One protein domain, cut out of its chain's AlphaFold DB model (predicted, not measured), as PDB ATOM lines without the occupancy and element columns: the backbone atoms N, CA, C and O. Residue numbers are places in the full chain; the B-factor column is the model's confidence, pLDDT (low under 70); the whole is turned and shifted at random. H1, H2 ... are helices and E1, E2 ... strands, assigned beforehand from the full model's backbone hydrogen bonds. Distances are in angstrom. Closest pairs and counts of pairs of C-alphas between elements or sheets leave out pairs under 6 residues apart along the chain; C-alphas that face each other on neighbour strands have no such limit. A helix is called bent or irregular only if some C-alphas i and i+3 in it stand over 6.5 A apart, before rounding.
ATOM      1  N   MET A 177      38.043 -52.425 -44.265       96.50
ATOM      2  CA  MET A 177      37.072 -51.703 -43.437       96.50
ATOM      3  C   MET A 177      37.333 -50.203 -43.447       96.50
ATOM      4  O   MET A 177      36.383 -49.429 -43.570       96.50
ATOM      5  N   ALA A 178      38.600 -49.783 -43.432       96.31
ATOM      6  CA  ALA A 178      38.962 -48.387 -43.676       96.31
ATOM      7  C   ALA A 178      38.421 -47.906 -45.032       96.31
ATOM      8  O   ALA A 178      37.832 -46.828 -45.128       96.31
ATOM      9  N   MET A 179      38.559 -48.729 -46.079       95.38
ATOM     10  CA  MET A 179      38.004 -48.421 -47.397       95.38
ATOM     11  C   MET A 179      36.482 -48.286 -47.358       95.38
ATOM     12  O   MET A 179      35.948 -47.323 -47.909       95.38
ATOM     13  N   LEU A 180      35.786 -49.228 -46.720       95.62
ATOM     14  CA  LEU A 180      34.330 -49.209 -46.625       95.62
ATOM     15  C   LEU A 180      33.827 -47.961 -45.889       95.62
ATOM     16  O   LEU A 180      32.941 -47.280 -46.404       95.62
ATOM     17  N   LEU A 181      34.422 -47.634 -44.736       96.19
ATOM     18  CA  LEU A 181      34.096 -46.450 -43.936       96.19
ATOM     19  C   LEU A 181      34.205 -45.171 -44.775       96.19
ATOM     20  O   LEU A 181      33.240 -44.421 -44.891       96.19
ATOM     21  N   LEU A 182      35.355 -44.959 -45.422       94.88
ATOM     22  CA  LEU A 182      35.615 -43.759 -46.223       94.88
ATOM     23  C   LEU A 182      34.736 -43.691 -47.481       94.88
ATOM     24  O   LEU A 182      34.341 -42.612 -47.912       94.88
ATOM     25  N   GLN A 183      34.413 -44.833 -48.098       93.38
ATOM     26  CA  GLN A 183      33.525 -44.875 -49.265       93.38
ATOM     27  C   GLN A 183      32.059 -44.628 -48.928       93.38
ATOM     28  O   GLN A 183      31.316 -44.156 -49.791       93.38
ATOM     29  N   ARG A 184      31.642 -44.969 -47.710       94.50
ATOM     30  CA  ARG A 184      30.244 -44.942 -47.279       94.50
ATOM     31  C   ARG A 184      29.976 -43.895 -46.201       94.50
ATOM     32  O   ARG A 184      28.909 -43.937 -45.607       94.50
ATOM     33  N   ASP A 185      30.877 -42.936 -45.998       93.62
ATOM     34  CA  ASP A 185      30.773 -41.869 -44.987       93.62
ATOM     35  C   ASP A 185      29.412 -41.142 -45.012       93.62
ATOM     36  O   ASP A 185      28.681 -41.141 -44.024       93.62
ATOM     37  N   ALA A 186      29.000 -40.630 -46.176       90.81
ATOM     38  CA  ALA A 186      27.710 -39.944 -46.319       90.81
ATOM     39  C   ALA A 186      26.493 -40.866 -46.093       90.81
ATOM     40  O   ALA A 186      25.433 -40.427 -45.640       90.81
ATOM     41  N   ASP A 187      26.622 -42.150 -46.430       92.69
ATOM     42  CA  ASP A 187      25.566 -43.132 -46.199       92.69
ATOM     43  C   ASP A 187      25.491 -43.523 -44.714       92.69
ATOM     44  O   ASP A 187      24.394 -43.694 -44.190       92.69
ATOM     45  N   LEU A 188      26.631 -43.595 -44.018       94.69
ATOM     46  CA  LEU A 188      26.717 -43.803 -42.571       94.69
ATOM     47  C   LEU A 188      26.095 -42.634 -41.798       94.69
ATOM     48  O   LEU A 188      25.316 -42.857 -40.871       94.69
ATOM     49  N   ASP A 189      26.356 -41.396 -42.222       93.06
ATOM     50  CA  ASP A 189      25.680 -40.208 -41.691       93.06
ATOM     51  C   ASP A 189      24.163 -40.302 -41.897       93.06
ATOM     52  O   ASP A 189      23.383 -40.220 -40.947       93.06
ATOM     53  N   THR A 190      23.725 -40.611 -43.118       92.31
ATOM     54  CA  THR A 190      22.295 -40.742 -43.425       92.31
ATOM     55  C   THR A 190      21.621 -41.830 -42.576       92.31
ATOM     56  O   THR A 190      20.590 -41.565 -41.953       92.31
ATOM     57  N   VAL A 191      22.193 -43.037 -42.509       95.31
ATOM     58  CA  VAL A 191      21.605 -44.180 -41.787       95.31
ATOM     59  C   VAL A 191      21.633 -44.002 -40.266       95.31
ATOM     60  O   VAL A 191      20.744 -44.513 -39.589       95.31
ATOM     61  N   SER A 192      22.575 -43.220 -39.722       94.88
ATOM     62  CA  SER A 192      22.629 -42.887 -38.287       94.88
ATOM     63  C   SER A 192      21.363 -42.190 -37.775       94.88
ATOM     64  O   SER A 192      21.083 -42.164 -36.576       94.88
ATOM     65  N   ASN A 193      20.558 -41.642 -38.689       95.44
ATOM     66  CA  ASN A 193      19.291 -41.004 -38.371       95.44
ATOM     67  C   ASN A 193      18.112 -41.989 -38.295       95.44
ATOM     68  O   ASN A 193      17.006 -41.564 -37.963       95.44
ATOM     69  N   LEU A 194      18.315 -43.289 -38.546       95.31
ATOM     70  CA  LEU A 194      17.261 -44.301 -38.434       95.31
ATOM     71  C   LEU A 194      16.679 -44.365 -37.015       95.31
ATOM     72  O   LEU A 194      15.461 -44.291 -36.873       95.31
ATOM     73  N   ALA A 195      17.521 -44.428 -35.978       94.44
ATOM     74  CA  ALA A 195      17.064 -44.406 -34.584       94.44
ATOM     75  C   ALA A 195      16.213 -43.153 -34.272       94.44
ATOM     76  O   ALA A 195      15.045 -43.313 -33.921       94.44
ATOM     77  N   PRO A 196      16.700 -41.916 -34.517       94.38
ATOM     78  CA  PRO A 196      15.897 -40.704 -34.352       94.38
ATOM     79  C   PRO A 196      14.561 -40.697 -35.107       94.38
ATOM     80  O   PRO A 196      13.574 -40.167 -34.600       94.38
ATOM     81  N   VAL A 197      14.510 -41.263 -36.319       94.81
ATOM     82  CA  VAL A 197      13.270 -41.359 -37.110       94.81
ATOM     83  C   VAL A 197      12.270 -42.309 -36.451       94.81
ATOM     84  O   VAL A 197      11.088 -41.969 -36.352       94.81
ATOM     85  N   LEU A 198      12.725 -43.476 -35.989       93.38
ATOM     86  CA  LEU A 198      11.878 -44.441 -35.284       93.38
ATOM     87  C   LEU A 198      11.386 -43.868 -33.947       93.38
ATOM     88  O   LEU A 198      10.188 -43.922 -33.669       93.38
ATOM     89  N   GLU A 199      12.272 -43.229 -33.179       94.06
ATOM     90  CA  GLU A 199      11.935 -42.554 -31.919       94.06
ATOM     91  C   GLU A 199      10.919 -41.426 -32.126       94.06
ATOM     92  O   GLU A 199       9.966 -41.302 -31.356       94.06
ATOM     93  N   LEU A 200      11.064 -40.618 -33.185       94.88
ATOM     94  CA  LEU A 200      10.093 -39.572 -33.514       94.88
ATOM     95  C   LEU A 200       8.709 -40.163 -33.799       94.88
ATOM     96  O   LEU A 200       7.699 -39.619 -33.358       94.88
ATOM     97  N   GLN A 201       8.638 -41.269 -34.533       92.94
ATOM     98  CA  GLN A 201       7.359 -41.901 -34.849       92.94
ATOM     99  C   GLN A 201       6.708 -42.510 -33.616       92.94
ATOM    100  O   GLN A 201       5.520 -42.286 -33.394       92.94
ATOM    101  N   GLU A 202       7.473 -43.213 -32.783       92.19
ATOM    102  CA  GLU A 202       6.985 -43.735 -31.509       92.19
ATOM    103  C   GLU A 202       6.494 -42.596 -30.604       92.19
ATOM    104  O   GLU A 202       5.418 -42.677 -30.005       92.19
ATOM    105  N   PHE A 203       7.237 -41.490 -30.557       93.94
ATOM    106  CA  PHE A 203       6.854 -40.280 -29.842       93.94
ATOM    107  C   PHE A 203       5.512 -39.724 -30.335       93.94
ATOM    108  O   PHE A 203       4.611 -39.475 -29.528       93.94
ATOM    109  N   LEU A 204       5.338 -39.568 -31.651       94.38
ATOM    110  CA  LEU A 204       4.092 -39.078 -32.242       94.38
ATOM    111  C   LEU A 204       2.928 -40.045 -32.001       94.38
ATOM    112  O   LEU A 204       1.840 -39.605 -31.627       94.38
ATOM    113  N   ILE A 205       3.155 -41.354 -32.139       91.25
ATOM    114  CA  ILE A 205       2.169 -42.397 -31.839       91.25
ATOM    115  C   ILE A 205       1.713 -42.276 -30.382       91.25
ATOM    116  O   ILE A 205       0.522 -42.097 -30.131       91.25
ATOM    117  N   LYS A 206       2.636 -42.275 -29.413       91.06
ATOM    118  CA  LYS A 206       2.308 -42.170 -27.980       91.06
ATOM    119  C   LYS A 206       1.523 -40.901 -27.640       91.06
ATOM    120  O   LYS A 206       0.671 -40.920 -26.753       91.06
ATOM    121  N   ARG A 207       1.813 -39.785 -28.316       92.88
ATOM    122  CA  ARG A 207       1.217 -38.478 -27.998       92.88
ATOM    123  C   ARG A 207      -0.115 -38.228 -28.692       92.88
ATOM    124  O   ARG A 207      -0.974 -37.590 -28.080       92.88
ATOM    125  N   LEU A 208      -0.287 -38.715 -29.920       93.44
ATOM    126  CA  LEU A 208      -1.373 -38.303 -30.815       93.44
ATOM    127  C   LEU A 208      -2.327 -39.443 -31.207       93.44
ATOM    128  O   LEU A 208      -3.446 -39.154 -31.642       93.44
ATOM    129  N   ARG A 209      -1.935 -40.719 -31.060       89.62
ATOM    130  CA  ARG A 209      -2.760 -41.872 -31.476       89.62
ATOM    131  C   ARG A 209      -4.136 -41.808 -30.824       89.62
ATOM    132  O   ARG A 209      -4.251 -41.606 -29.615       89.62
ATOM    133  N   ARG A 210      -5.182 -41.970 -31.640       85.62
ATOM    134  CA  ARG A 210      -6.604 -41.878 -31.258       85.62
ATOM    135  C   ARG A 210      -7.023 -40.545 -30.618       85.62
ATOM    136  O   ARG A 210      -8.110 -40.474 -30.060       85.62
ATOM    137  N   ARG A 211      -6.200 -39.492 -30.683       87.75
ATOM    138  CA  ARG A 211      -6.506 -38.162 -30.115       87.75
ATOM    139  C   ARG A 211      -6.746 -37.101 -31.176       87.75
ATOM    140  O   ARG A 211      -7.458 -36.140 -30.913       87.75
ATOM    141  N   ILE A 212      -6.172 -37.286 -32.360       90.06
ATOM    142  CA  ILE A 212      -6.363 -36.394 -33.501       90.06
ATOM    143  C   ILE A 212      -7.020 -37.141 -34.657       90.06
ATOM    144  O   ILE A 212      -6.777 -38.329 -34.883       90.06
ATOM    145  N   SER A 213      -7.868 -36.434 -35.389       88.50
ATOM    146  CA  SER A 213      -8.409 -36.884 -36.670       88.50
ATOM    147  C   SER A 213      -7.414 -36.651 -37.807       88.50
ATOM    148  O   SER A 213      -6.466 -35.877 -37.667       88.50
ATOM    149  N   ARG A 214      -7.640 -37.301 -38.952       85.88
ATOM    150  CA  ARG A 214      -6.801 -37.149 -40.149       85.88
ATOM    151  C   ARG A 214      -6.707 -35.692 -40.618       85.88
ATOM    152  O   ARG A 214      -5.605 -35.204 -40.830       85.88
ATOM    153  N   GLN A 215      -7.836 -34.984 -40.667       86.75
ATOM    154  CA  GLN A 215      -7.880 -33.559 -41.020       86.75
ATOM    155  C   GLN A 215      -7.047 -32.697 -40.058       86.75
ATOM    156  O   GLN A 215      -6.248 -31.873 -40.488       86.75
ATOM    157  N   GLN A 216      -7.149 -32.943 -38.747       90.56
ATOM    158  CA  GLN A 216      -6.310 -32.237 -37.772       90.56
ATOM    159  C   GLN A 216      -4.820 -32.522 -37.989       90.56
ATOM    160  O   GLN A 216      -4.007 -31.619 -37.853       90.56
ATOM    161  N   ALA A 217      -4.443 -33.752 -38.350       90.81
ATOM    162  CA  ALA A 217      -3.050 -34.093 -38.640       90.81
ATOM    163  C   ALA A 217      -2.504 -33.432 -39.921       90.81
ATOM    164  O   ALA A 217      -1.291 -33.242 -40.020       90.81
ATOM    165  N   GLN A 218      -3.372 -33.098 -40.885       88.12
ATOM    166  CA  GLN A 218      -3.005 -32.336 -42.089       88.12
ATOM    167  C   GLN A 218      -2.678 -30.880 -41.755       88.12
ATOM    168  O   GLN A 218      -1.724 -30.321 -42.289       88.12
ATOM    169  N   GLU A 219      -3.451 -30.280 -40.853       91.06
ATOM    170  CA  GLU A 219      -3.304 -28.876 -40.457       91.06
ATOM    171  C   GLU A 219      -2.229 -28.675 -39.374       91.06
ATOM    172  O   GLU A 219      -1.625 -27.606 -39.274       91.06
ATOM    173  N   LEU A 220      -1.968 -29.698 -38.558       94.44
ATOM    174  CA  LEU A 220      -1.021 -29.633 -37.449       94.44
ATOM    175  C   LEU A 220       0.424 -29.790 -37.941       94.44
ATOM    176  O   LEU A 220       0.776 -30.768 -38.600       94.44
ATOM    177  N   SER A 221       1.290 -28.851 -37.560       95.62
ATOM    178  CA  SER A 221       2.734 -28.936 -37.792       95.62
ATOM    179  C   SER A 221       3.463 -29.609 -36.627       95.62
ATOM    180  O   SER A 221       2.961 -29.644 -35.499       95.62
ATOM    181  N   LEU A 222       4.675 -30.119 -36.869       95.25
ATOM    182  CA  LEU A 222       5.525 -30.659 -35.804       95.25
ATOM    183  C   LEU A 222       5.795 -29.612 -34.713       95.25
ATOM    184  O   LEU A 222       5.708 -29.934 -33.534       95.25
ATOM    185  N   GLY A 223       6.037 -28.351 -35.082       95.88
ATOM    186  CA  GLY A 223       6.174 -27.244 -34.132       95.88
ATOM    187  C   GLY A 223       4.911 -27.033 -33.291       95.88
ATOM    188  O   GLY A 223       5.003 -26.841 -32.079       95.88
ATOM    189  N   GLY A 224       3.730 -27.163 -33.903       96.06
ATOM    190  CA  GLY A 224       2.448 -27.159 -33.197       96.06
ATOM    191  C   GLY A 224       2.343 -28.291 -32.172       96.06
ATOM    192  O   GLY A 224       1.962 -28.043 -31.029       96.06
ATOM    193  N   VAL A 225       2.773 -29.509 -32.524       95.31
ATOM    194  CA  VAL A 225       2.833 -30.640 -31.578       95.31
ATOM    195  C   VAL A 225       3.757 -30.327 -30.409       95.31
ATOM    196  O   VAL A 225       3.355 -30.523 -29.262       95.31
ATOM    197  N   LEU A 226       4.961 -29.813 -30.680       95.31
ATOM    198  CA  LEU A 226       5.936 -29.461 -29.644       95.31
ATOM    199  C   LEU A 226       5.395 -28.414 -28.662       95.31
ATOM    200  O   LEU A 226       5.725 -28.460 -27.482       95.31
ATOM    201  N   GLN A 227       4.557 -27.487 -29.125       95.06
ATOM    202  CA  GLN A 227       3.954 -26.459 -28.275       95.06
ATOM    203  C   GLN A 227       2.738 -26.968 -27.489       95.06
ATOM    204  O   GLN A 227       2.537 -26.565 -26.346       95.06
ATOM    205  N   GLN A 228       1.916 -27.832 -28.091       93.44
ATOM    206  CA  GLN A 228       0.601 -28.204 -27.553       93.44
ATOM    207  C   GLN A 228       0.599 -29.515 -26.754       93.44
ATOM    208  O   GLN A 228      -0.255 -29.707 -25.889       93.44
ATOM    209  N   HIS A 229       1.523 -30.438 -27.039       89.38
ATOM    210  CA  HIS A 229       1.447 -31.826 -26.558       89.38
ATOM    211  C   HIS A 229       2.698 -32.317 -25.814       89.38
ATOM    212  O   HIS A 229       2.749 -33.478 -25.383       89.38
ATOM    213  N   VAL A 230       3.701 -31.454 -25.643       92.25
ATOM    214  CA  VAL A 230       5.019 -31.805 -25.096       92.25
ATOM    215  C   VAL A 230       5.323 -30.942 -23.881       92.25
ATOM    216  O   VAL A 230       5.024 -29.749 -23.865       92.25
ATOM    217  N   GLN A 231       5.902 -31.540 -22.839       93.00
ATOM    218  CA  GLN A 231       6.286 -30.772 -21.657       93.00
ATOM    219  C   GLN A 231       7.474 -29.857 -21.988       93.00
ATOM    220  O   GLN A 231       8.368 -30.293 -22.715       93.00
ATOM    221  N   PRO A 232       7.561 -28.635 -21.424       93.69
ATOM    222  CA  PRO A 232       8.651 -27.702 -21.730       93.69
ATOM    223  C   PRO A 232      10.065 -28.281 -21.557       93.69
ATOM    224  O   PRO A 232      10.973 -27.913 -22.299       93.69
ATOM    225  N   SER A 233      10.251 -29.213 -20.617       94.81
ATOM    226  CA  SER A 233      11.514 -29.926 -20.377       94.81
ATOM    227  C   SER A 233      11.890 -30.921 -21.483       94.81
ATOM    228  O   SER A 233      13.074 -31.159 -21.703       94.81
ATOM    229  N   GLU A 234      10.914 -31.491 -22.191       94.12
ATOM    230  CA  GLU A 234      11.106 -32.497 -23.248       94.12
ATOM    231  C   GLU A 234      11.281 -31.858 -24.639       94.12
ATOM    232  O   GLU A 234      11.791 -32.497 -25.562       94.12
ATOM    233  N   VAL A 235      10.890 -30.586 -24.802       94.56
ATOM    234  CA  VAL A 235      10.936 -29.861 -26.086       94.56
ATOM    235  C   VAL A 235      12.326 -29.875 -26.741       94.56
ATOM    236  O   VAL A 235      12.382 -30.122 -27.947       94.56
ATOM    237  N   PRO A 236      13.454 -29.644 -26.033       95.56
ATOM    238  CA  PRO A 236      14.775 -29.670 -26.664       95.56
ATOM    239  C   PRO A 236      15.118 -31.027 -27.290       95.56
ATOM    240  O   PRO A 236      15.640 -31.069 -28.403       95.56
ATOM    241  N   TYR A 237      14.777 -32.121 -26.604       95.19
ATOM    242  CA  TYR A 237      14.999 -33.481 -27.093       95.19
ATOM    243  C   TYR A 237      14.117 -33.780 -28.311       95.19
ATOM    244  O   TYR A 237      14.634 -34.134 -29.370       95.19
ATOM    245  N   ALA A 238      12.807 -33.523 -28.216       94.75
ATOM    246  CA  ALA A 238      11.878 -33.754 -29.320       94.75
ATOM    247  C   ALA A 238      12.220 -32.903 -30.558       94.75
ATOM    248  O   ALA A 238      12.178 -33.394 -31.685       94.75
ATOM    249  N   ARG A 239      12.657 -31.652 -30.368       95.50
ATOM    250  CA  ARG A 239      13.175 -30.800 -31.452       95.50
ATOM    251  C   ARG A 239      14.426 -31.395 -32.106       95.50
ATOM    252  O   ARG A 239      14.588 -31.283 -33.320       95.50
ATOM    253  N   GLY A 240      15.301 -32.026 -31.323       94.25
ATOM    254  CA  GLY A 240      16.454 -32.771 -31.831       94.25
ATOM    255  C   GLY A 240      16.043 -33.916 -32.761       94.25
ATOM    256  O   GLY A 240      16.577 -34.011 -33.868       94.25
ATOM    257  N   LEU A 241      15.047 -34.715 -32.356       94.69
ATOM    258  CA  LEU A 241      14.488 -35.794 -33.182       94.69
ATOM    259  C   LEU A 241      13.915 -35.259 -34.497       94.69
ATOM    260  O   LEU A 241      14.253 -35.763 -35.563       94.69
ATOM    261  N   VAL A 242      13.110 -34.193 -34.429       95.19
ATOM    262  CA  VAL A 242      12.509 -33.548 -35.609       95.19
ATOM    263  C   VAL A 242      13.578 -33.103 -36.605       95.19
ATOM    264  O   VAL A 242      13.495 -33.436 -37.785       95.19
ATOM    265  N   ARG A 243      14.620 -32.402 -36.143       93.94
ATOM    266  CA  ARG A 243      15.703 -31.934 -37.023       93.94
ATOM    267  C   ARG A 243      16.438 -33.087 -37.695       93.94
ATOM    268  O   ARG A 243      16.665 -33.029 -38.900       93.94
ATOM    269  N   ARG A 244      16.784 -34.132 -36.939       92.31
ATOM    270  CA  ARG A 244      17.465 -35.320 -37.478       92.31
ATOM    271  C   ARG A 244      16.596 -36.075 -38.480       92.31
ATOM    272  O   ARG A 244      17.075 -36.445 -39.546       92.31
ATOM    273  N   ALA A 245      15.309 -36.226 -38.193       93.12
ATOM    274  CA  ALA A 245      14.375 -36.880 -39.097       93.12
ATOM    275  C   ALA A 245      14.190 -36.086 -40.403       93.12
ATOM    276  O   ALA A 245      14.272 -36.657 -41.491       93.12
ATOM    277  N   CYS A 246      14.014 -34.762 -40.328       93.06
ATOM    278  CA  CYS A 246      13.948 -33.892 -41.508       93.06
ATOM    279  C   CYS A 246      15.254 -33.905 -42.313       93.06
ATOM    280  O   CYS A 246      15.212 -33.911 -43.543       93.06
ATOM    281  N   HIS A 247      16.404 -33.939 -41.637       91.00
ATOM    282  CA  HIS A 247      17.703 -34.087 -42.284       91.00
ATOM    283  C   HIS A 247      17.795 -35.411 -43.056       91.00
ATOM    284  O   HIS A 247      18.108 -35.397 -44.247       91.00
ATOM    285  N   ALA A 248      17.416 -36.527 -42.427       92.56
ATOM    286  CA  ALA A 248      17.365 -37.839 -43.069       92.56
ATOM    287  C   ALA A 248      16.440 -37.833 -44.290       92.56
ATOM    288  O   ALA A 248      16.833 -38.264 -45.370       92.56
ATOM    289  N   TRP A 249      15.236 -37.272 -44.155       92.56
ATOM    290  CA  TRP A 249      14.313 -37.127 -45.277       92.56
ATOM    291  C   TRP A 249      14.944 -36.359 -46.439       92.56
ATOM    292  O   TRP A 249      14.884 -36.807 -47.579       92.56
ATOM    293  N   ASN A 250      15.593 -35.230 -46.163       91.50
ATOM    294  CA  ASN A 250      16.216 -34.403 -47.194       91.50
ATOM    295  C   ASN A 250      17.423 -35.077 -47.865       91.50
ATOM    296  O   ASN A 250      17.690 -34.804 -49.035       91.50
ATOM    297  N   ALA A 251      18.120 -35.976 -47.169       89.38
ATOM    298  CA  ALA A 251      19.168 -36.813 -47.754       89.38
ATOM    299  C   ALA A 251      18.595 -37.920 -48.662       89.38
ATOM    300  O   ALA A 251      19.193 -38.274 -49.683       89.38
ATOM    301  N   VAL A 252      17.418 -38.445 -48.310       89.19
ATOM    302  CA  VAL A 252      16.760 -39.567 -48.994       89.19
ATOM    303  C   VAL A 252      15.893 -39.120 -50.170       89.19
ATOM    304  O   VAL A 252      15.878 -39.794 -51.198       89.19
ATOM    305  N   VAL A 253      15.214 -37.976 -50.071       87.81
ATOM    306  CA  VAL A 253      14.217 -37.524 -51.055       87.81
ATOM    307  C   VAL A 253      14.732 -37.471 -52.500       87.81
ATOM    308  O   VAL A 253      14.008 -37.931 -53.379       87.81
ATOM    309  N   PRO A 254      15.986 -37.061 -52.808       85.06
ATOM    310  CA  PRO A 254      16.472 -37.071 -54.191       85.06
ATOM    311  C   PRO A 254      16.622 -38.489 -54.771       85.06
ATOM    312  O   PRO A 254      16.746 -38.658 -55.987       85.06
ATOM    313  N   ARG A 255      16.653 -39.509 -53.902       83.19
ATOM    314  CA  ARG A 255      16.807 -40.929 -54.238       83.19
ATOM    315  C   ARG A 255      15.456 -41.659 -54.328       83.19
ATOM    316  O   ARG A 255      15.408 -42.746 -54.899       83.19
ATOM    317  N   VAL A 256      14.366 -41.073 -53.821       80.12
ATOM    318  CA  VAL A 256      13.009 -41.648 -53.850       80.12
ATOM    319  C   VAL A 256      12.244 -41.067 -55.035       80.12
ATOM    320  O   VAL A 256      11.625 -40.016 -54.939       80.12
ATOM    321  N   GLN A 257      12.325 -41.746 -56.181       71.38
ATOM    322  CA  GLN A 257      11.657 -41.308 -57.418       71.38
ATOM    323  C   GLN A 257      10.336 -42.046 -57.682       71.38
ATOM    324  O   GLN A 257       9.464 -41.511 -58.360       71.38
ATOM    325  N   HIS A 258      10.190 -43.271 -57.164       65.06
ATOM    326  CA  HIS A 258       9.037 -44.136 -57.419       65.06
ATOM    327  C   HIS A 258       8.647 -44.930 -56.164       65.06
ATOM    328  O   HIS A 258       9.522 -45.359 -55.410       65.06
ATOM    329  N   TYR A 259       7.349 -45.184 -55.990       65.06
ATOM    330  CA  TYR A 259       6.780 -46.150 -55.046       65.06
ATOM    331  C   TYR A 259       5.767 -47.012 -55.796       65.06
ATOM    332  O   TYR A 259       4.927 -46.465 -56.501       65.06
ATOM    333  N   GLU A 260       5.882 -48.341 -55.716       64.38
ATOM    334  CA  GLU A 260       4.992 -49.277 -56.437       64.38
ATOM    335  C   GLU A 260       4.814 -48.934 -57.927       64.38
ATOM    336  O   GLU A 260       3.722 -48.970 -58.489       64.38
ATOM    337  N   CYS A 261       5.922 -48.557 -58.576       60.12
ATOM    338  CA  CYS A 261       5.966 -48.115 -59.974       60.12
ATOM    339  C   CYS A 261       5.213 -46.804 -60.284       60.12
ATOM    340  O   CYS A 261       5.181 -46.399 -61.445       60.12
ATOM    341  N   GLN A 262       4.677 -46.103 -59.286       60.50
ATOM    342  CA  GLN A 262       4.111 -44.765 -59.440       60.50
ATOM    343  C   GLN A 262       5.167 -43.698 -59.118       60.50
ATOM    344  O   GLN A 262       5.892 -43.837 -58.127       60.50
ATOM    345  N   PRO A 263       5.295 -42.638 -59.936       67.75
ATOM    346  CA  PRO A 263       6.150 -41.511 -59.598       67.75
ATOM    347  C   PRO A 263       5.585 -40.807 -58.362       67.75
ATOM    348  O   PRO A 263       4.392 -40.512 -58.303       67.75
ATOM    349  N   VAL A 264       6.441 -40.524 -57.382       69.69
ATOM    350  CA  VAL A 264       6.039 -39.777 -56.184       69.69
ATOM    351  C   VAL A 264       6.698 -38.407 -56.249       69.69
ATOM    352  O   VAL A 264       7.920 -38.296 -56.175       69.69
ATOM    353  N   GLU A 265       5.905 -37.349 -56.412       72.94
ATOM    354  CA  GLU A 265       6.408 -35.982 -56.275       72.94
ATOM    355  C   GLU A 265       6.468 -35.628 -54.793       72.94
ATOM    356  O   GLU A 265       5.451 -35.364 -54.151       72.94
ATOM    357  N   VAL A 266       7.679 -35.666 -54.237       73.81
ATOM    358  CA  VAL A 266       7.886 -35.487 -52.803       73.81
ATOM    359  C   VAL A 266       8.758 -34.262 -52.535       73.81
ATOM    360  O   VAL A 266       9.925 -34.247 -52.931       73.81
ATOM    361  N   PRO A 267       8.234 -33.207 -51.884       82.62
ATOM    362  CA  PRO A 267       9.016 -32.021 -51.591       82.62
ATOM    363  C   PRO A 267      10.021 -32.280 -50.454       82.62
ATOM    364  O   PRO A 267       9.787 -33.130 -49.582       82.62
ATOM    365  N   PRO A 268      11.128 -31.519 -50.410       85.06
ATOM    366  CA  PRO A 268      12.008 -31.505 -49.249       85.06
ATOM    367  C   PRO A 268      11.271 -30.963 -48.014       85.06
ATOM    368  O   PRO A 268      10.322 -30.180 -48.110       85.06
ATOM    369  N   MET A 269      11.728 -31.376 -46.836       88.19
ATOM    370  CA  MET A 269      11.264 -30.860 -45.553       88.19
ATOM    371  C   MET A 269      11.959 -29.533 -45.212       88.19
ATOM    372  O   MET A 269      13.124 -29.343 -45.583       88.19
ATOM    373  N   PRO A 270      11.291 -28.636 -44.463       87.69
ATOM    374  CA  PRO A 270      11.915 -27.436 -43.909       87.69
ATOM    375  C   PRO A 270      13.184 -27.769 -43.111       87.69
ATOM    376  O   PRO A 270      13.229 -28.782 -42.414       87.69
ATOM    377  N   GLN A 271      14.212 -26.919 -43.194       83.00
ATOM    378  CA  GLN A 271      15.483 -27.152 -42.486       83.00
ATOM    379  C   GLN A 271      15.339 -27.098 -40.957       83.00
ATOM    380  O   GLN A 271      16.041 -27.809 -40.244       83.00
ATOM    381  N   ASP A 272      14.438 -26.260 -40.449       83.94
ATOM    382  CA  ASP A 272      14.107 -26.175 -39.026       83.94
ATOM    383  C   ASP A 272      13.234 -27.347 -38.549       83.94
ATOM    384  O   ASP A 272      13.179 -27.627 -37.351       83.94
ATOM    385  N   GLY A 273      12.573 -28.031 -39.487       86.94
ATOM    386  CA  GLY A 273      11.694 -29.183 -39.300       86.94
ATOM    387  C   GLY A 273      10.345 -28.869 -38.646       86.94
ATOM    388  O   GLY A 273       9.364 -29.559 -38.909       86.94
ATOM    389  N   GLU A 274      10.247 -27.804 -37.847       90.69
ATOM    390  CA  GLU A 274       9.030 -27.442 -37.105       90.69
ATOM    391  C   GLU A 274       7.842 -27.090 -38.013       90.69
ATOM    392  O   GLU A 274       6.694 -27.343 -37.645       90.69
ATOM    393  N   GLY A 275       8.096 -26.567 -39.215       91.31
ATOM    394  CA  GLY A 275       7.054 -26.285 -40.204       91.31
ATOM    395  C   GLY A 275       6.503 -27.521 -40.928       91.31
ATOM    396  O   GLY A 275       5.558 -27.389 -41.704       91.31
ATOM    397  N   ALA A 276       7.076 -28.712 -40.729       90.38
ATOM    398  CA  ALA A 276       6.635 -29.909 -41.440       90.38
ATOM    399  C   ALA A 276       5.253 -30.389 -40.940       90.38
ATOM    400  O   ALA A 276       5.047 -30.463 -39.723       90.38
ATOM    401  N   PRO A 277       4.322 -30.764 -41.842       89.81
ATOM    402  CA  PRO A 277       3.039 -31.350 -41.458       89.81
ATOM    403  C   PRO A 277       3.223 -32.659 -40.693       89.81
ATOM    404  O   PRO A 277       3.997 -33.524 -41.114       89.81
ATOM    405  N   VAL A 278       2.472 -32.837 -39.605       92.88
ATOM    406  CA  VAL A 278       2.516 -34.045 -38.767       92.88
ATOM    407  C   VAL A 278       2.130 -35.278 -39.564       92.88
ATOM    408  O   VAL A 278       2.784 -36.304 -39.418       92.88
ATOM    409  N   LEU A 279       1.118 -35.182 -40.436       90.19
ATOM    410  CA  LEU A 279       0.631 -36.318 -41.221       90.19
ATOM    411  C   LEU A 279       1.746 -37.052 -41.986       90.19
ATOM    412  O   LEU A 279       1.714 -38.275 -42.064       90.19
ATOM    413  N   ARG A 280       2.772 -36.339 -42.469       89.69
ATOM    414  CA  ARG A 280       3.908 -36.939 -43.199       89.69
ATOM    415  C   ARG A 280       4.780 -37.855 -42.339       89.69
ATOM    416  O   ARG A 280       5.540 -38.669 -42.857       89.69
ATOM    417  N   TRP A 281       4.670 -37.719 -41.025       91.62
ATOM    418  CA  TRP A 281       5.395 -38.503 -40.034       91.62
ATOM    419  C   TRP A 281       4.537 -39.611 -39.416       91.62
ATOM    420  O   TRP A 281       5.047 -40.413 -38.636       91.62
ATOM    421  N   LEU A 282       3.249 -39.683 -39.772       89.62
ATOM    422  CA  LEU A 282       2.313 -40.688 -39.282       89.62
ATOM    423  C   LEU A 282       2.089 -41.762 -40.345       89.62
ATOM    424  O   LEU A 282       1.627 -41.485 -41.449       89.62
ATOM    425  N   ARG A 283       2.373 -43.015 -39.991       82.88
ATOM    426  CA  ARG A 283       2.136 -44.160 -40.876       82.88
ATOM    427  C   ARG A 283       0.669 -44.570 -40.781       82.88
ATOM    428  O   ARG A 283       0.262 -45.090 -39.747       82.88
ATOM    429  N   SER A 284      -0.129 -44.352 -41.821       74.75
ATOM    430  CA  SER A 284      -1.516 -44.836 -41.856       74.75
ATOM    431  C   SER A 284      -1.576 -46.224 -42.504       74.75
ATOM    432  O   SER A 284      -0.853 -46.452 -43.468       74.75
ATOM    433  N   PRO A 285      -2.426 -47.150 -42.023       64.50
ATOM    434  CA  PRO A 285      -2.665 -48.425 -42.706       64.50
ATOM    435  C   PRO A 285      -3.496 -48.259 -43.989       64.50
ATOM    436  O   PRO A 285      -3.604 -49.189 -44.779       64.50
ATOM    437  N   ARG A 286      -4.113 -47.087 -44.178       65.31
ATOM    438  CA  ARG A 286      -4.824 -46.711 -45.397       65.31
ATOM    439  C   ARG A 286      -3.858 -45.965 -46.310       65.31
ATOM    440  O   ARG A 286      -3.588 -44.785 -46.074       65.31
ATOM    441  N   GLU A 287      -3.331 -46.670 -47.309       60.81
ATOM    442  CA  GLU A 287      -2.397 -46.157 -48.329       60.81
ATOM    443  C   GLU A 287      -3.031 -45.100 -49.257       60.81
ATOM    444  O   GLU A 287      -2.370 -44.506 -50.100       60.81
ATOM    445  N   ASP A 288      -4.311 -44.805 -49.047       62.44
ATOM    446  CA  ASP A 288      -5.153 -43.892 -49.813       62.44
ATOM    447  C   ASP A 288      -4.688 -42.418 -49.743       62.44
ATOM    448  O   ASP A 288      -5.191 -41.577 -50.486       62.44
ATOM    449  N   SER A 289      -3.737 -42.076 -48.859       68.81
ATOM    450  CA  SER A 289      -3.125 -40.742 -48.802       68.81
ATOM    451  C   SER A 289      -1.622 -40.803 -49.097       68.81
ATOM    452  O   SER A 289      -0.872 -41.380 -48.299       68.81
ATOM    453  N   PRO A 290      -1.141 -40.117 -50.156       72.88
ATOM    454  CA  PRO A 290       0.279 -40.097 -50.504       72.88
ATOM    455  C   PRO A 290       1.144 -39.478 -49.399       72.88
ATOM    456  O   PRO A 290       2.322 -39.795 -49.282       72.88
ATOM    457  N   GLU A 291       0.570 -38.623 -48.549       75.06
ATOM    458  CA  GLU A 291       1.275 -37.956 -47.450       75.06
ATOM    459  C   GLU A 291       1.684 -38.945 -46.354       75.06
ATOM    460  O   GLU A 291       2.776 -38.838 -45.799       75.06
ATOM    461  N   SER A 292       0.853 -39.959 -46.092       72.12
ATOM    462  CA  SER A 292       1.134 -41.002 -45.097       72.12
ATOM    463  C   SER A 292       2.237 -41.987 -45.518       72.12
ATOM    464  O   SER A 292       2.784 -42.704 -44.676       72.12
ATOM    465  N   LEU A 293       2.625 -41.982 -46.802       81.19
ATOM    466  CA  LEU A 293       3.699 -42.825 -47.332       81.19
ATOM    467  C   LEU A 293       5.096 -42.307 -46.971       81.19
ATOM    468  O   LEU A 293       6.051 -43.074 -47.015       81.19
ATOM    469  N   TYR A 294       5.254 -41.038 -46.590       87.19
ATOM    470  CA  TYR A 294       6.571 -40.404 -46.425       87.19
ATOM    471  C   TYR A 294       7.381 -41.081 -45.317       87.19
ATOM    472  O   TYR A 294       8.500 -41.543 -45.531       87.19
ATOM    473  N   ALA A 295       6.775 -41.205 -44.137       88.50
ATOM    474  CA  ALA A 295       7.332 -41.923 -43.000       88.50
ATOM    475  C   ALA A 295       7.669 -43.389 -43.324       88.50
ATOM    476  O   ALA A 295       8.686 -43.903 -42.855       88.50
ATOM    477  N   LEU A 296       6.830 -44.062 -44.118       86.50
ATOM    478  CA  LEU A 296       7.055 -45.445 -44.534       86.50
ATOM    479  C   LEU A 296       8.243 -45.552 -45.496       86.50
ATOM    480  O   LEU A 296       9.138 -46.366 -45.273       86.50
ATOM    481  N   LEU A 297       8.266 -44.711 -46.530       87.25
ATOM    482  CA  LEU A 297       9.325 -44.629 -47.533       87.25
ATOM    483  C   LEU A 297      10.677 -44.341 -46.890       87.25
ATOM    484  O   LEU A 297      11.650 -45.031 -47.185       87.25
ATOM    485  N   LEU A 298      10.722 -43.364 -45.983       91.12
ATOM    486  CA  LEU A 298      11.936 -43.009 -45.261       91.12
ATOM    487  C   LEU A 298      12.485 -44.203 -44.485       91.12
ATOM    488  O   LEU A 298      13.655 -44.543 -44.626       91.12
ATOM    489  N   VAL A 299      11.638 -44.854 -43.686       91.69
ATOM    490  CA  VAL A 299      12.072 -45.974 -42.847       91.69
ATOM    491  C   VAL A 299      12.498 -47.161 -43.699       91.69
ATOM    492  O   VAL A 299      13.576 -47.693 -43.463       91.69
ATOM    493  N   ARG A 300      11.726 -47.541 -44.725       89.38
ATOM    494  CA  ARG A 300      12.113 -48.626 -45.642       89.38
ATOM    495  C   ARG A 300      13.445 -48.349 -46.321       89.38
ATOM    496  O   ARG A 300      14.296 -49.232 -46.381       89.38
ATOM    497  N   TRP A 301      13.647 -47.123 -46.794       91.25
ATOM    498  CA  TRP A 301      14.891 -46.742 -47.446       91.25
ATOM    499  C   TRP A 301      16.079 -46.791 -46.479       91.25
ATOM    500  O   TRP A 301      17.119 -47.352 -46.815       91.25
ATOM    501  N   LEU A 302      15.927 -46.263 -45.260       93.75
ATOM    502  CA  LEU A 302      16.978 -46.296 -44.238       93.75
ATOM    503  C   LEU A 302      17.286 -47.728 -43.781       93.75
ATOM    504  O   LEU A 302      18.453 -48.067 -43.615       93.75
ATOM    505  N   VAL A 303      16.272 -48.584 -43.640       93.88
ATOM    506  CA  VAL A 303      16.430 -50.017 -43.339       93.88
ATOM    507  C   VAL A 303      17.171 -50.737 -44.464       93.88
ATOM    508  O   VAL A 303      18.073 -51.531 -44.206       93.88
ATOM    509  N   GLN A 304      16.832 -50.443 -45.720       93.12
ATOM    510  CA  GLN A 304      17.545 -50.998 -46.865       93.12
ATOM    511  C   GLN A 304      19.008 -50.548 -46.872       93.12
ATOM    512  O   GLN A 304      19.898 -51.388 -46.991       93.12
ATOM    513  N   LEU A 305      19.265 -49.251 -46.673       94.44
ATOM    514  CA  LEU A 305      20.622 -48.718 -46.604       94.44
ATOM    515  C   LEU A 305      21.429 -49.367 -45.472       94.44
ATOM    516  O   LEU A 305      22.573 -49.767 -45.682       94.44
ATOM    517  N   HIS A 306      20.817 -49.501 -44.296       95.44
ATOM    518  CA  HIS A 306      21.384 -50.184 -43.137       95.44
ATOM    519  C   HIS A 306      21.803 -51.611 -43.486       95.44
ATOM    520  O   HIS A 306      22.956 -51.994 -43.292       95.44
ATOM    521  N   ASN A 307      20.895 -52.384 -44.074       95.25
ATOM    522  CA  ASN A 307      21.153 -53.768 -44.458       95.25
ATOM    523  C   ASN A 307      22.219 -53.897 -45.551       95.25
ATOM    524  O   ASN A 307      23.002 -54.848 -45.533       95.25
ATOM    525  N   ASP A 308      22.277 -52.954 -46.488       94.88
ATOM    526  CA  ASP A 308      23.306 -52.928 -47.525       94.88
ATOM    527  C   ASP A 308      24.690 -52.610 -46.938       94.88
ATOM    528  O   ASP A 308      25.683 -53.213 -47.348       94.88
ATOM    529  N   LEU A 309      24.776 -51.723 -45.940       95.75
ATOM    530  CA  LEU A 309      26.019 -51.441 -45.211       95.75
ATOM    531  C   LEU A 309      26.483 -52.642 -44.381       95.75
ATOM    532  O   LEU A 309      27.657 -53.000 -44.442       95.75
ATOM    533  N   VAL A 310      25.571 -53.303 -43.664       94.75
ATOM    534  CA  VAL A 310      25.870 -54.536 -42.914       94.75
ATOM    535  C   VAL A 310      26.385 -55.633 -43.848       94.75
ATOM    536  O   VAL A 310      27.368 -56.302 -43.528       94.75
ATOM    537  N   ARG A 311      25.769 -55.797 -45.025       94.44
ATOM    538  CA  ARG A 311      26.221 -56.762 -46.039       94.44
ATOM    539  C   ARG A 311      27.600 -56.408 -46.587       94.44
ATOM    540  O   ARG A 311      28.457 -57.280 -46.654       94.44
ATOM    541  N   SER A 312      27.828 -55.133 -46.899       94.88
ATOM    542  CA  SER A 312      29.128 -54.648 -47.383       94.88
ATOM    543  C   SER A 312      30.243 -54.888 -46.358       94.88
ATOM    544  O   SER A 312      31.354 -55.247 -46.731       94.88
ATOM    545  N   ALA A 313      29.947 -54.741 -45.063       94.56
ATOM    546  CA  ALA A 313      30.894 -55.041 -43.990       94.56
ATOM    547  C   ALA A 313      31.195 -56.539 -43.876       94.56
ATOM    548  O   ALA A 313      32.355 -56.919 -43.754       94.56
ATOM    549  N   ALA A 314      30.177 -57.398 -43.988       92.56
ATOM    550  CA  ALA A 314      30.374 -58.849 -44.007       92.56
ATOM    551  C   ALA A 314      31.213 -59.308 -45.217       92.56
ATOM    552  O   ALA A 314      32.040 -60.207 -45.095       92.56
ATOM    553  N   GLU A 315      31.044 -58.667 -46.377       93.12
ATOM    554  CA  GLU A 315      31.874 -58.908 -47.565       93.12
ATOM    555  C   GLU A 315      33.321 -58.423 -47.374       93.12
ATOM    556  O   GLU A 315      34.257 -59.076 -47.838       93.12
ATOM    557  N   ALA A 316      33.518 -57.306 -46.667       92.06
ATOM    558  CA  ALA A 316      34.835 -56.768 -46.327       92.06
ATOM    559  C   ALA A 316      35.566 -57.582 -45.236       92.06
ATOM    560  O   ALA A 316      36.795 -57.533 -45.165       92.06
ATOM    561  N   GLN A 317      34.837 -58.341 -44.407       89.56
ATOM    562  CA  GLN A 317      35.369 -59.160 -43.309       89.56
ATOM    563  C   GLN A 317      34.755 -60.575 -43.293       89.56
ATOM    564  O   GLN A 317      33.960 -60.900 -42.409       89.56
ATOM    565  N   PRO A 318      35.152 -61.464 -44.219       79.50
ATOM    566  CA  PRO A 318      34.542 -62.789 -44.350       79.50
ATOM    567  C   PRO A 318      34.803 -63.733 -43.162       79.50
ATOM    568  O   PRO A 318      34.166 -64.779 -43.067       79.50
ATOM    569  N   GLU A 319      35.744 -63.397 -42.273       81.94
ATOM    570  CA  GLU A 319      36.079 -64.197 -41.086       81.94
ATOM    571  C   GLU A 319      35.145 -63.937 -39.887       81.94
ATOM    572  O   GLU A 319      35.155 -64.716 -38.931       81.94
ATOM    573  N   GLU A 320      34.321 -62.879 -39.912       78.44
ATOM    574  CA  GLU A 320      33.340 -62.632 -38.850       78.44
ATOM    575  C   GLU A 320      32.108 -63.545 -38.993       78.44
ATOM    576  O   GLU A 320      31.625 -63.786 -40.104       78.44
ATOM    577  N   PRO A 321      31.551 -64.058 -37.879       75.00
ATOM    578  CA  PRO A 321      30.329 -64.849 -37.921       75.00
ATOM    579  C   PRO A 321      29.173 -64.042 -38.520       75.00
ATOM    580  O   PRO A 321      29.060 -62.831 -38.318       75.00
ATOM    581  N   ALA A 322      28.280 -64.739 -39.228       74.38
ATOM    582  CA  ALA A 322      27.095 -64.130 -39.816       74.38
ATOM    583  C   ALA A 322      26.311 -63.346 -38.753       74.38
ATOM    584  O   ALA A 322      25.890 -63.894 -37.731       74.38
ATOM    585  N   ARG A 323      26.126 -62.049 -39.006       80.00
ATOM    586  CA  ARG A 323      25.415 -61.148 -38.098       80.00
ATOM    587  C   ARG A 323      23.957 -61.579 -37.999       80.00
ATOM    588  O   ARG A 323      23.304 -61.836 -39.009       80.00
ATOM    589  N   THR A 324      23.449 -61.671 -36.773       85.00
ATOM    590  CA  THR A 324      22.050 -62.028 -36.518       85.00
ATOM    591  C   THR A 324      21.119 -60.980 -37.119       85.00
ATOM    592  O   THR A 324      21.455 -59.798 -37.124       85.00
ATOM    593  N   ALA A 325      19.949 -61.400 -37.598       89.56
ATOM    594  CA  ALA A 325      18.890 -60.478 -37.990       89.56
ATOM    595  C   ALA A 325      17.971 -60.183 -36.791       89.56
ATOM    596  O   ALA A 325      17.729 -61.059 -35.961       89.56
ATOM    597  N   CYS A 326      17.473 -58.957 -36.698       90.62
ATOM    598  CA  CYS A 326      16.642 -58.456 -35.609       90.62
ATOM    599  C   CYS A 326      15.382 -57.774 -36.184       90.62
ATOM    600  O   CYS A 326      15.418 -57.191 -37.269       90.62
ATOM    601  N   SER A 327      14.247 -57.883 -35.486       90.31
ATOM    602  CA  SER A 327      13.020 -57.158 -35.860       90.31
ATOM    603  C   SER A 327      13.201 -55.665 -35.600       90.31
ATOM    604  O   SER A 327      13.761 -55.290 -34.570       90.31
ATOM    605  N   ILE A 328      12.673 -54.813 -36.482       89.12
ATOM    606  CA  ILE A 328      12.706 -53.355 -36.296       89.12
ATOM    607  C   ILE A 328      11.951 -52.896 -35.037       89.12
ATOM    608  O   ILE A 328      12.326 -51.894 -34.441       89.12
ATOM    609  N   SER A 329      10.936 -53.644 -34.589       85.19
ATOM    610  CA  SER A 329      10.209 -53.356 -33.341       85.19
ATOM    611  C   SER A 329      11.027 -53.640 -32.078       85.19
ATOM    612  O   SER A 329      10.779 -53.054 -31.028       85.19
ATOM    613  N   GLY A 330      11.990 -54.561 -32.174       84.38
ATOM    614  CA  GLY A 330      12.802 -55.042 -31.056       84.38
ATOM    615  C   GLY A 330      14.272 -54.644 -31.147       84.38
ATOM    616  O   GLY A 330      15.077 -55.151 -30.366       84.38
ATOM    617  N   VAL A 331      14.643 -53.797 -32.111       90.19
ATOM    618  CA  VAL A 331      16.032 -53.374 -32.287       90.19
ATOM    619  C   VAL A 331      16.410 -52.375 -31.197       90.19
ATOM    620  O   VAL A 331      15.739 -51.369 -30.980       90.19
ATOM    621  N   SER A 332      17.499 -52.660 -30.491       90.56
ATOM    622  CA  SER A 332      18.090 -51.703 -29.557       90.56
ATOM    623  C   SER A 332      18.916 -50.659 -30.306       90.56
ATOM    624  O   SER A 332      19.481 -50.924 -31.361       90.56
ATOM    625  N   GLU A 333      19.069 -49.468 -29.735       90.56
ATOM    626  CA  GLU A 333      19.877 -48.412 -30.355       90.56
ATOM    627  C   GLU A 333      21.347 -48.836 -30.572       90.56
ATOM    628  O   GLU A 333      21.971 -48.451 -31.554       90.56
ATOM    629  N   ALA A 334      21.892 -49.697 -29.703       90.31
ATOM    630  CA  ALA A 334      23.250 -50.239 -29.832       90.31
ATOM    631  C   ALA A 334      23.434 -51.172 -31.046       90.31
ATOM    632  O   ALA A 334      24.562 -51.424 -31.468       90.31
ATOM    633  N   GLN A 335      22.329 -51.687 -31.582       93.56
ATOM    634  CA  GLN A 335      22.283 -52.541 -32.764       93.56
ATOM    635  C   GLN A 335      22.118 -51.757 -34.075       93.56
ATOM    636  O   GLN A 335      22.157 -52.352 -35.155       93.56
ATOM    637  N   LEU A 336      21.926 -50.439 -33.987       95.25
ATOM    638  CA  LEU A 336      21.855 -49.528 -35.121       95.25
ATOM    639  C   LEU A 336      23.199 -48.826 -35.337       95.25
ATOM    640  O   LEU A 336      24.015 -48.718 -34.422       95.25
ATOM    641  N   PHE A 337      23.439 -48.337 -36.556       94.81
ATOM    642  CA  PHE A 337      24.634 -47.544 -36.830       94.81
ATOM    643  C   PHE A 337      24.624 -46.256 -36.004       94.81
ATOM    644  O   PHE A 337      23.726 -45.423 -36.136       94.81
ATOM    645  N   ARG A 338      25.668 -46.072 -35.197       91.69
ATOM    646  CA  ARG A 338      25.959 -44.819 -34.503       91.69
ATOM    647  C   ARG A 338      27.132 -44.157 -35.201       91.69
ATOM    648  O   ARG A 338      28.274 -44.583 -35.058       91.69
ATOM    649  N   TYR A 339      26.823 -43.136 -35.985       93.38
ATOM    650  CA  TYR A 339      27.811 -42.379 -36.731       93.38
ATOM    651  C   TYR A 339      27.560 -40.892 -36.526       93.38
ATOM    652  O   TYR A 339      26.418 -40.438 -36.581       93.38
ATOM    653  N   GLU A 340      28.617 -40.139 -36.249       91.56
ATOM    654  CA  GLU A 340      28.521 -38.689 -36.142       91.56
ATOM    655  C   GLU A 340      29.045 -38.024 -37.419       91.56
ATOM    656  O   GLU A 340      30.109 -38.420 -37.914       91.56
ATOM    657  N   PRO A 341      28.377 -36.965 -37.909       88.94
ATOM    658  CA  PRO A 341      28.893 -36.166 -39.009       88.94
ATOM    659  C   PRO A 341      30.341 -35.717 -38.764       88.94
ATOM    660  O   PRO A 341      30.691 -35.224 -37.682       88.94
ATOM    661  N   GLY A 342      31.188 -35.891 -39.779       90.38
ATOM    662  CA  GLY A 342      32.606 -35.525 -39.737       90.38
ATOM    663  C   GLY A 342      33.507 -36.502 -38.974       90.38
ATOM    664  O   GLY A 342      34.672 -36.183 -38.748       90.38
ATOM    665  N   THR A 343      33.014 -37.680 -38.569       92.62
ATOM    666  CA  THR A 343      33.854 -38.707 -37.921       92.62
ATOM    667  C   THR A 343      35.026 -39.120 -38.809       92.62
ATOM    668  O   THR A 343      36.152 -39.174 -38.321       92.62
ATOM    669  N   ALA A 344      34.805 -39.336 -40.109       93.25
ATOM    670  CA  ALA A 344      35.879 -39.677 -41.039       93.25
ATOM    671  C   ALA A 344      36.940 -38.567 -41.157       93.25
ATOM    672  O   ALA A 344      38.128 -38.869 -41.219       93.25
ATOM    673  N   ASP A 345      36.541 -37.291 -41.139       92.38
ATOM    674  CA  ASP A 345      37.489 -36.169 -41.190       92.38
ATOM    675  C   ASP A 345      38.305 -36.035 -39.904       92.38
ATOM    676  O   ASP A 345      39.500 -35.748 -39.959       92.38
ATOM    677  N   ARG A 346      37.687 -36.269 -38.740       93.44
ATOM    678  CA  ARG A 346      38.413 -36.330 -37.460       93.44
ATOM    679  C   ARG A 346      39.410 -37.483 -37.464       93.44
ATOM    680  O   ARG A 346      40.580 -37.277 -37.166       93.44
ATOM    681  N   LEU A 347      38.976 -38.654 -37.925       93.31
ATOM    682  CA  LEU A 347      39.839 -39.821 -38.070       93.31
ATOM    683  C   LEU A 347      41.004 -39.556 -39.036       93.31
ATOM    684  O   LEU A 347      42.110 -40.025 -38.789       93.31
ATOM    685  N   ALA A 348      40.794 -38.765 -40.091       90.38
ATOM    686  CA  ALA A 348      41.861 -38.353 -41.002       90.38
ATOM    687  C   ALA A 348      42.925 -37.476 -40.348       90.38
ATOM    688  O   ALA A 348      44.106 -37.574 -40.688       90.38
ATOM    689  N   GLN A 349      42.513 -36.624 -39.415       89.12
ATOM    690  CA  GLN A 349      43.425 -35.788 -38.643       89.12
ATOM    691  C   GLN A 349      44.183 -36.623 -37.608       89.12
ATOM    692  O   GLN A 349      45.400 -36.484 -37.503       89.12
ATOM    693  N   ASP A 350      43.485 -37.523 -36.915       89.25
ATOM    694  CA  ASP A 350      44.053 -38.367 -35.861       89.25
ATOM    695  C   ASP A 350      45.008 -39.437 -36.412       89.25
ATOM    696  O   ASP A 350      46.011 -39.766 -35.782       89.25
ATOM    697  N   ALA A 351      44.733 -39.968 -37.607       89.12
ATOM    698  CA  ALA A 351      45.555 -40.998 -38.237       89.12
ATOM    699  C   ALA A 351      46.834 -40.455 -38.895       89.12
ATOM    700  O   ALA A 351      47.639 -41.243 -39.391       89.12
ATOM    701  N   LEU A 352      47.043 -39.138 -38.954       86.75
ATOM    702  CA  LEU A 352      48.222 -38.568 -39.602       86.75
ATOM    703  C   LEU A 352      49.482 -38.808 -38.751       86.75
ATOM    704  O   LEU A 352      49.596 -38.305 -37.636       86.75
ATOM    705  N   GLN A 353      50.472 -39.523 -39.295       77.69
ATOM    706  CA  GLN A 353      51.705 -39.820 -38.560       77.69
ATOM    707  C   GLN A 353      52.616 -38.589 -38.409       77.69
ATOM    708  O   GLN A 353      52.816 -37.799 -39.341       77.69
ATOM    709  N   GLU A 354      53.261 -38.460 -37.244       63.31
ATOM    710  CA  GLU A 354      54.254 -37.421 -36.935       63.31
ATOM    711  C   GLU A 354      55.591 -37.669 -37.673       63.31
ATOM    712  O   GLU A 354      56.623 -37.954 -37.078       63.31
ATOM    713  N   GLY A 355      55.590 -37.592 -39.007       54.56
ATOM    714  CA  GLY A 355      56.777 -37.840 -39.849       54.56
ATOM    715  C   GLY A 355      56.990 -36.815 -40.964       54.56
ATOM    716  O   GLY A 355      57.961 -36.865 -41.713       54.56
ATOM    717  N   GLY A 356      56.081 -35.851 -41.096       52.31
ATOM    718  CA  GLY A 356      56.154 -34.792 -42.096       52.31
ATOM    719  C   GLY A 356      55.756 -35.186 -43.528       52.31
ATOM    720  O   GLY A 356      55.685 -34.283 -44.373       52.31
ATOM    721  N   GLY A 357      55.450 -36.464 -43.769       62.31
ATOM    722  CA  GLY A 357      54.698 -36.962 -44.925       62.31
ATOM    723  C   GLY A 357      53.186 -37.011 -44.657       62.31
ATOM    724  O   GLY A 357      52.757 -36.866 -43.516       62.31
ATOM    725  N   LEU A 358      52.386 -37.187 -45.713       68.69
ATOM    726  CA  LEU A 358      50.945 -37.484 -45.628       68.69
ATOM    727  C   LEU A 358      50.742 -39.006 -45.517       68.69
ATOM    728  O   LEU A 358      50.036 -39.602 -46.326       68.69
ATOM    729  N   ASP A 359      51.442 -39.632 -44.569       83.00
ATOM    730  CA  ASP A 359      51.294 -41.059 -44.284       83.00
ATOM    731  C   ASP A 359      50.282 -41.237 -43.152       83.00
ATOM    732  O   ASP A 359      50.379 -40.598 -42.100       83.00
ATOM    733  N   PHE A 360      49.296 -42.094 -43.398       90.31
ATOM    734  CA  PHE A 360      48.225 -42.394 -42.458       90.31
ATOM    735  C   PHE A 360      48.500 -43.709 -41.729       90.31
ATOM    736  O   PHE A 360      48.953 -44.686 -42.332       90.31
ATOM    737  N   ASP A 361      48.161 -43.761 -40.443       93.75
ATOM    738  CA  ASP A 361      48.042 -44.998 -39.683       93.75
ATOM    739  C   ASP A 361      46.776 -45.752 -40.114       93.75
ATOM    740  O   ASP A 361      45.710 -45.664 -39.508       93.75
ATOM    741  N   TRP A 362      46.889 -46.498 -41.212       95.19
ATOM    742  CA  TRP A 362      45.778 -47.279 -41.755       95.19
ATOM    743  C   TRP A 362      45.277 -48.371 -40.809       95.19
ATOM    744  O   TRP A 362      44.112 -48.753 -40.907       95.19
ATOM    745  N   ALA A 363      46.114 -48.851 -39.884       95.06
ATOM    746  CA  ALA A 363      45.693 -49.836 -38.897       95.06
ATOM    747  C   ALA A 363      44.721 -49.210 -37.890       95.06
ATOM    748  O   ALA A 363      43.677 -49.802 -37.619       95.06
ATOM    749  N   LEU A 364      45.013 -47.998 -37.407       95.00
ATOM    750  CA  LEU A 364      44.087 -47.232 -36.569       95.00
ATOM    751  C   LEU A 364      42.749 -47.008 -37.284       95.00
ATOM    752  O   LEU A 364      41.691 -47.262 -36.717       95.00
ATOM    753  N   VAL A 365      42.792 -46.578 -38.546       95.81
ATOM    754  CA  VAL A 365      41.586 -46.287 -39.342       95.81
ATOM    755  C   VAL A 365      40.736 -47.541 -39.539       95.81
ATOM    756  O   VAL A 365      39.516 -47.484 -39.398       95.81
ATOM    757  N   ASP A 366      41.367 -48.676 -39.846       96.31
ATOM    758  CA  ASP A 366      40.672 -49.945 -40.056       96.31
ATOM    759  C   ASP A 366      40.067 -50.485 -38.754       96.31
ATOM    760  O   ASP A 366      38.937 -50.962 -38.771       96.31
ATOM    761  N   VAL A 367      40.760 -50.354 -37.618       95.56
ATOM    762  CA  VAL A 367      40.220 -50.726 -36.297       95.56
ATOM    763  C   VAL A 367      39.016 -49.860 -35.934       95.56
ATOM    764  O   VAL A 367      37.965 -50.410 -35.610       95.56
ATOM    765  N   THR A 368      39.113 -48.536 -36.072       95.12
ATOM    766  CA  THR A 368      37.981 -47.626 -35.833       95.12
ATOM    767  C   THR A 368      36.803 -47.957 -36.749       95.12
ATOM    768  O   THR A 368      35.655 -47.986 -36.311       95.12
ATOM    769  N   ALA A 369      37.070 -48.269 -38.022       95.38
ATOM    770  CA  ALA A 369      36.035 -48.729 -38.936       95.38
ATOM    771  C   ALA A 369      35.382 -50.023 -38.431       95.38
ATOM    772  O   ALA A 369      34.163 -50.094 -38.367       95.38
ATOM    773  N   ARG A 370      36.145 -51.030 -37.997       95.00
ATOM    774  CA  ARG A 370      35.571 -52.265 -37.431       95.00
ATOM    775  C   ARG A 370      34.661 -51.984 -36.243       95.00
ATOM    776  O   ARG A 370      33.573 -52.544 -36.187       95.00
ATOM    777  N   GLU A 371      35.053 -51.087 -35.344       93.75
ATOM    778  CA  GLU A 371      34.243 -50.711 -34.180       93.75
ATOM    779  C   GLU A 371      32.895 -50.095 -34.572       93.75
ATOM    780  O   GLU A 371      31.869 -50.482 -34.011       93.75
ATOM    781  N   VAL A 372      32.865 -49.218 -35.586       93.75
ATOM    782  CA  VAL A 372      31.616 -48.633 -36.120       93.75
ATOM    783  C   VAL A 372      30.652 -49.714 -36.617       93.75
ATOM    784  O   VAL A 372      29.435 -49.569 -36.497       93.75
ATOM    785  N   PHE A 373      31.179 -50.810 -37.167       94.31
ATOM    786  CA  PHE A 373      30.365 -51.890 -37.718       94.31
ATOM    787  C   PHE A 373      30.122 -53.047 -36.732       94.31
ATOM    788  O   PHE A 373      29.187 -53.809 -36.968       94.31
ATOM    789  N   ALA A 374      30.896 -53.208 -35.659       90.19
ATOM    790  CA  ALA A 374      30.933 -54.431 -34.845       90.19
ATOM    791  C   ALA A 374      29.602 -54.782 -34.155       90.19
ATOM    792  O   ALA A 374      29.260 -55.958 -34.039       90.19
ATOM    793  N   SER A 375      28.834 -53.788 -33.698       84.44
ATOM    794  CA  SER A 375      27.609 -54.023 -32.912       84.44
ATOM    795  C   SER A 375      26.324 -54.095 -33.742       84.44
ATOM    796  O   SER A 375      25.245 -54.304 -33.188       84.44
ATOM    797  N   VAL A 376      26.412 -53.929 -35.063       92.38
ATOM    798  CA  VAL A 376      25.246 -53.682 -35.921       92.38
ATOM    799  C   VAL A 376      24.629 -54.988 -36.445       92.38
ATOM    800  O   VAL A 376      25.317 -55.770 -37.106       92.38
ATOM    801  N   CYS A 377      23.326 -55.216 -36.205       92.00
ATOM    802  CA  CYS A 377      22.572 -56.361 -36.757       92.00
ATOM    803  C   CYS A 377      21.869 -56.024 -38.075       92.00
ATOM    804  O   CYS A 377      21.572 -54.865 -38.353       92.00
ATOM    805  N   GLY A 378      21.569 -57.041 -38.887       93.25
ATOM    806  CA  GLY A 378      20.650 -56.871 -40.017       93.25
ATOM    807  C   GLY A 378      19.214 -56.684 -39.523       93.25
ATOM    808  O   GLY A 378      18.813 -57.312 -38.549       93.25
ATOM    809  N   LEU A 379      18.424 -55.854 -40.193       93.56
ATOM    810  CA  LEU A 379      17.031 -55.576 -39.846       93.56
ATOM    811  C   LEU A 379      16.082 -56.375 -40.741       93.56
ATOM    812  O   LEU A 379      16.217 -56.361 -41.966       93.56
ATOM    813  N   MET A 380      15.096 -57.041 -40.143       88.56
ATOM    814  CA  MET A 380      13.999 -57.666 -40.882       88.56
ATOM    815  C   MET A 380      12.883 -56.645 -41.125       88.56
ATOM    816  O   MET A 380      12.360 -56.063 -40.175       88.56
ATOM    817  N   ASP A 381      12.500 -56.449 -42.390       73.81
ATOM    818  CA  ASP A 381      11.303 -55.682 -42.761       73.81
ATOM    819  C   ASP A 381      10.077 -56.603 -42.685       73.81
ATOM    820  O   ASP A 381       9.579 -57.122 -43.687       73.81
TER     821      ASP A 381
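This is residues 177 to 381 of the 589 residues of the protein "Hypothetical protein" of Alexandrium monilatum (UniProt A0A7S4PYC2). A long helix with a kink, H8, runs along much of an elongated helical body; H2 and H3 follow each other along it, and H6 crosses it. The short helices H4, H5 and H7 gather at one end of the body, H1, H9 and H10 at the other, and the short strands E1 and E2 form a small sheet, with E2 next to H8. The printed part has 205 residues, with ten named helices and two named strands in the order H1 to H8, E1, H9, H10, E2; the sheet, E1 then E2, is parallel and the class is mostly helix. The whole is compact, with a radius of gyration of the C-alphas of 19.2 A, and spans 63 by 36 by 31 A.

H1, residues 177 to 183, touches the hub H8, residues 290 to 316, with residues 312 to 316 of H8 alone; the closest C-alphas are those of Met 177 and Ala 316, 6.2 A. H1 also touches H10, residues 362 to 374, about perpendicular at 85 degrees, closest at Ala 178 and Asp 366, 4.3 A between C-alphas. H2, residues 185 to 191, touches H8 at a steep tilt of 47 degrees, opposite ways, closest at the C-alphas of Val 191 and Leu 302, 5.6 A. H3, residues 194 to 208, touches H6, residues 235 to 255, with residues 194 to 200 alone, closest at the C-alphas of Val 197 and Ala 245, 5.0 A. H5, residues 222 to 228, and H6 form a helical hairpin, at a shallow tilt of 18 degrees, with the C-alphas of Leu 226 and Val 235 closest, 6.1 A. H7, residues 278 to 281, touches H4, residues 214 to 219, closest at the C-alphas of Ala 217 and Leu 279, 5.0 A, and touches H8, closest at those of Trp 281 and Ala 295, 4.9 A. H9, residues 343 to 350, is close to but not clearly touching H10, with the C-alphas of Leu 347 and Val 365 closest, 6.8 A. E1, residues 325 to 327, and E2, residues 378 to 380, are parallel, with N 326 and O 378 within hydrogen-bond range at 2.8 A; with H9 and H10 they make a strand-helix-strand unit, two parallel strands joined through helices, with a right-handed crossover. Every O i to N i+4 pair is within hydrogen-bond range in H1 to H5, H9 and H10, against 15 of 17 in H6 and 20 of 23 in H8; H7 is too short for such a pair.

H1 begins at C-alpha 177, (37.072, -51.703, -43.437). H3 is 21.0 A long, H6 30.8 A, H8 38.6 A and H10 17.9 A. H8 has a kink of 25 degrees near residue 297. H6 and H8 are only just irregular, with 7.0 A between C-alphas 251 and 254 and 6.6 A between C-alphas 292 and 295. E2 ends at C-alpha 380, (13.999, -57.666, -40.882).

The two C-alphas farthest apart, those of Ser 213 and Gly 355, are 65.3 A apart. The printed part has no cut; the links H6 to H7, E1 to H9 and H9 to H10 are long. The mean pLDDT of the printed part is 88.2, and it is under 70 at residues 258 to 264, 285 to 289 and 354 to 358.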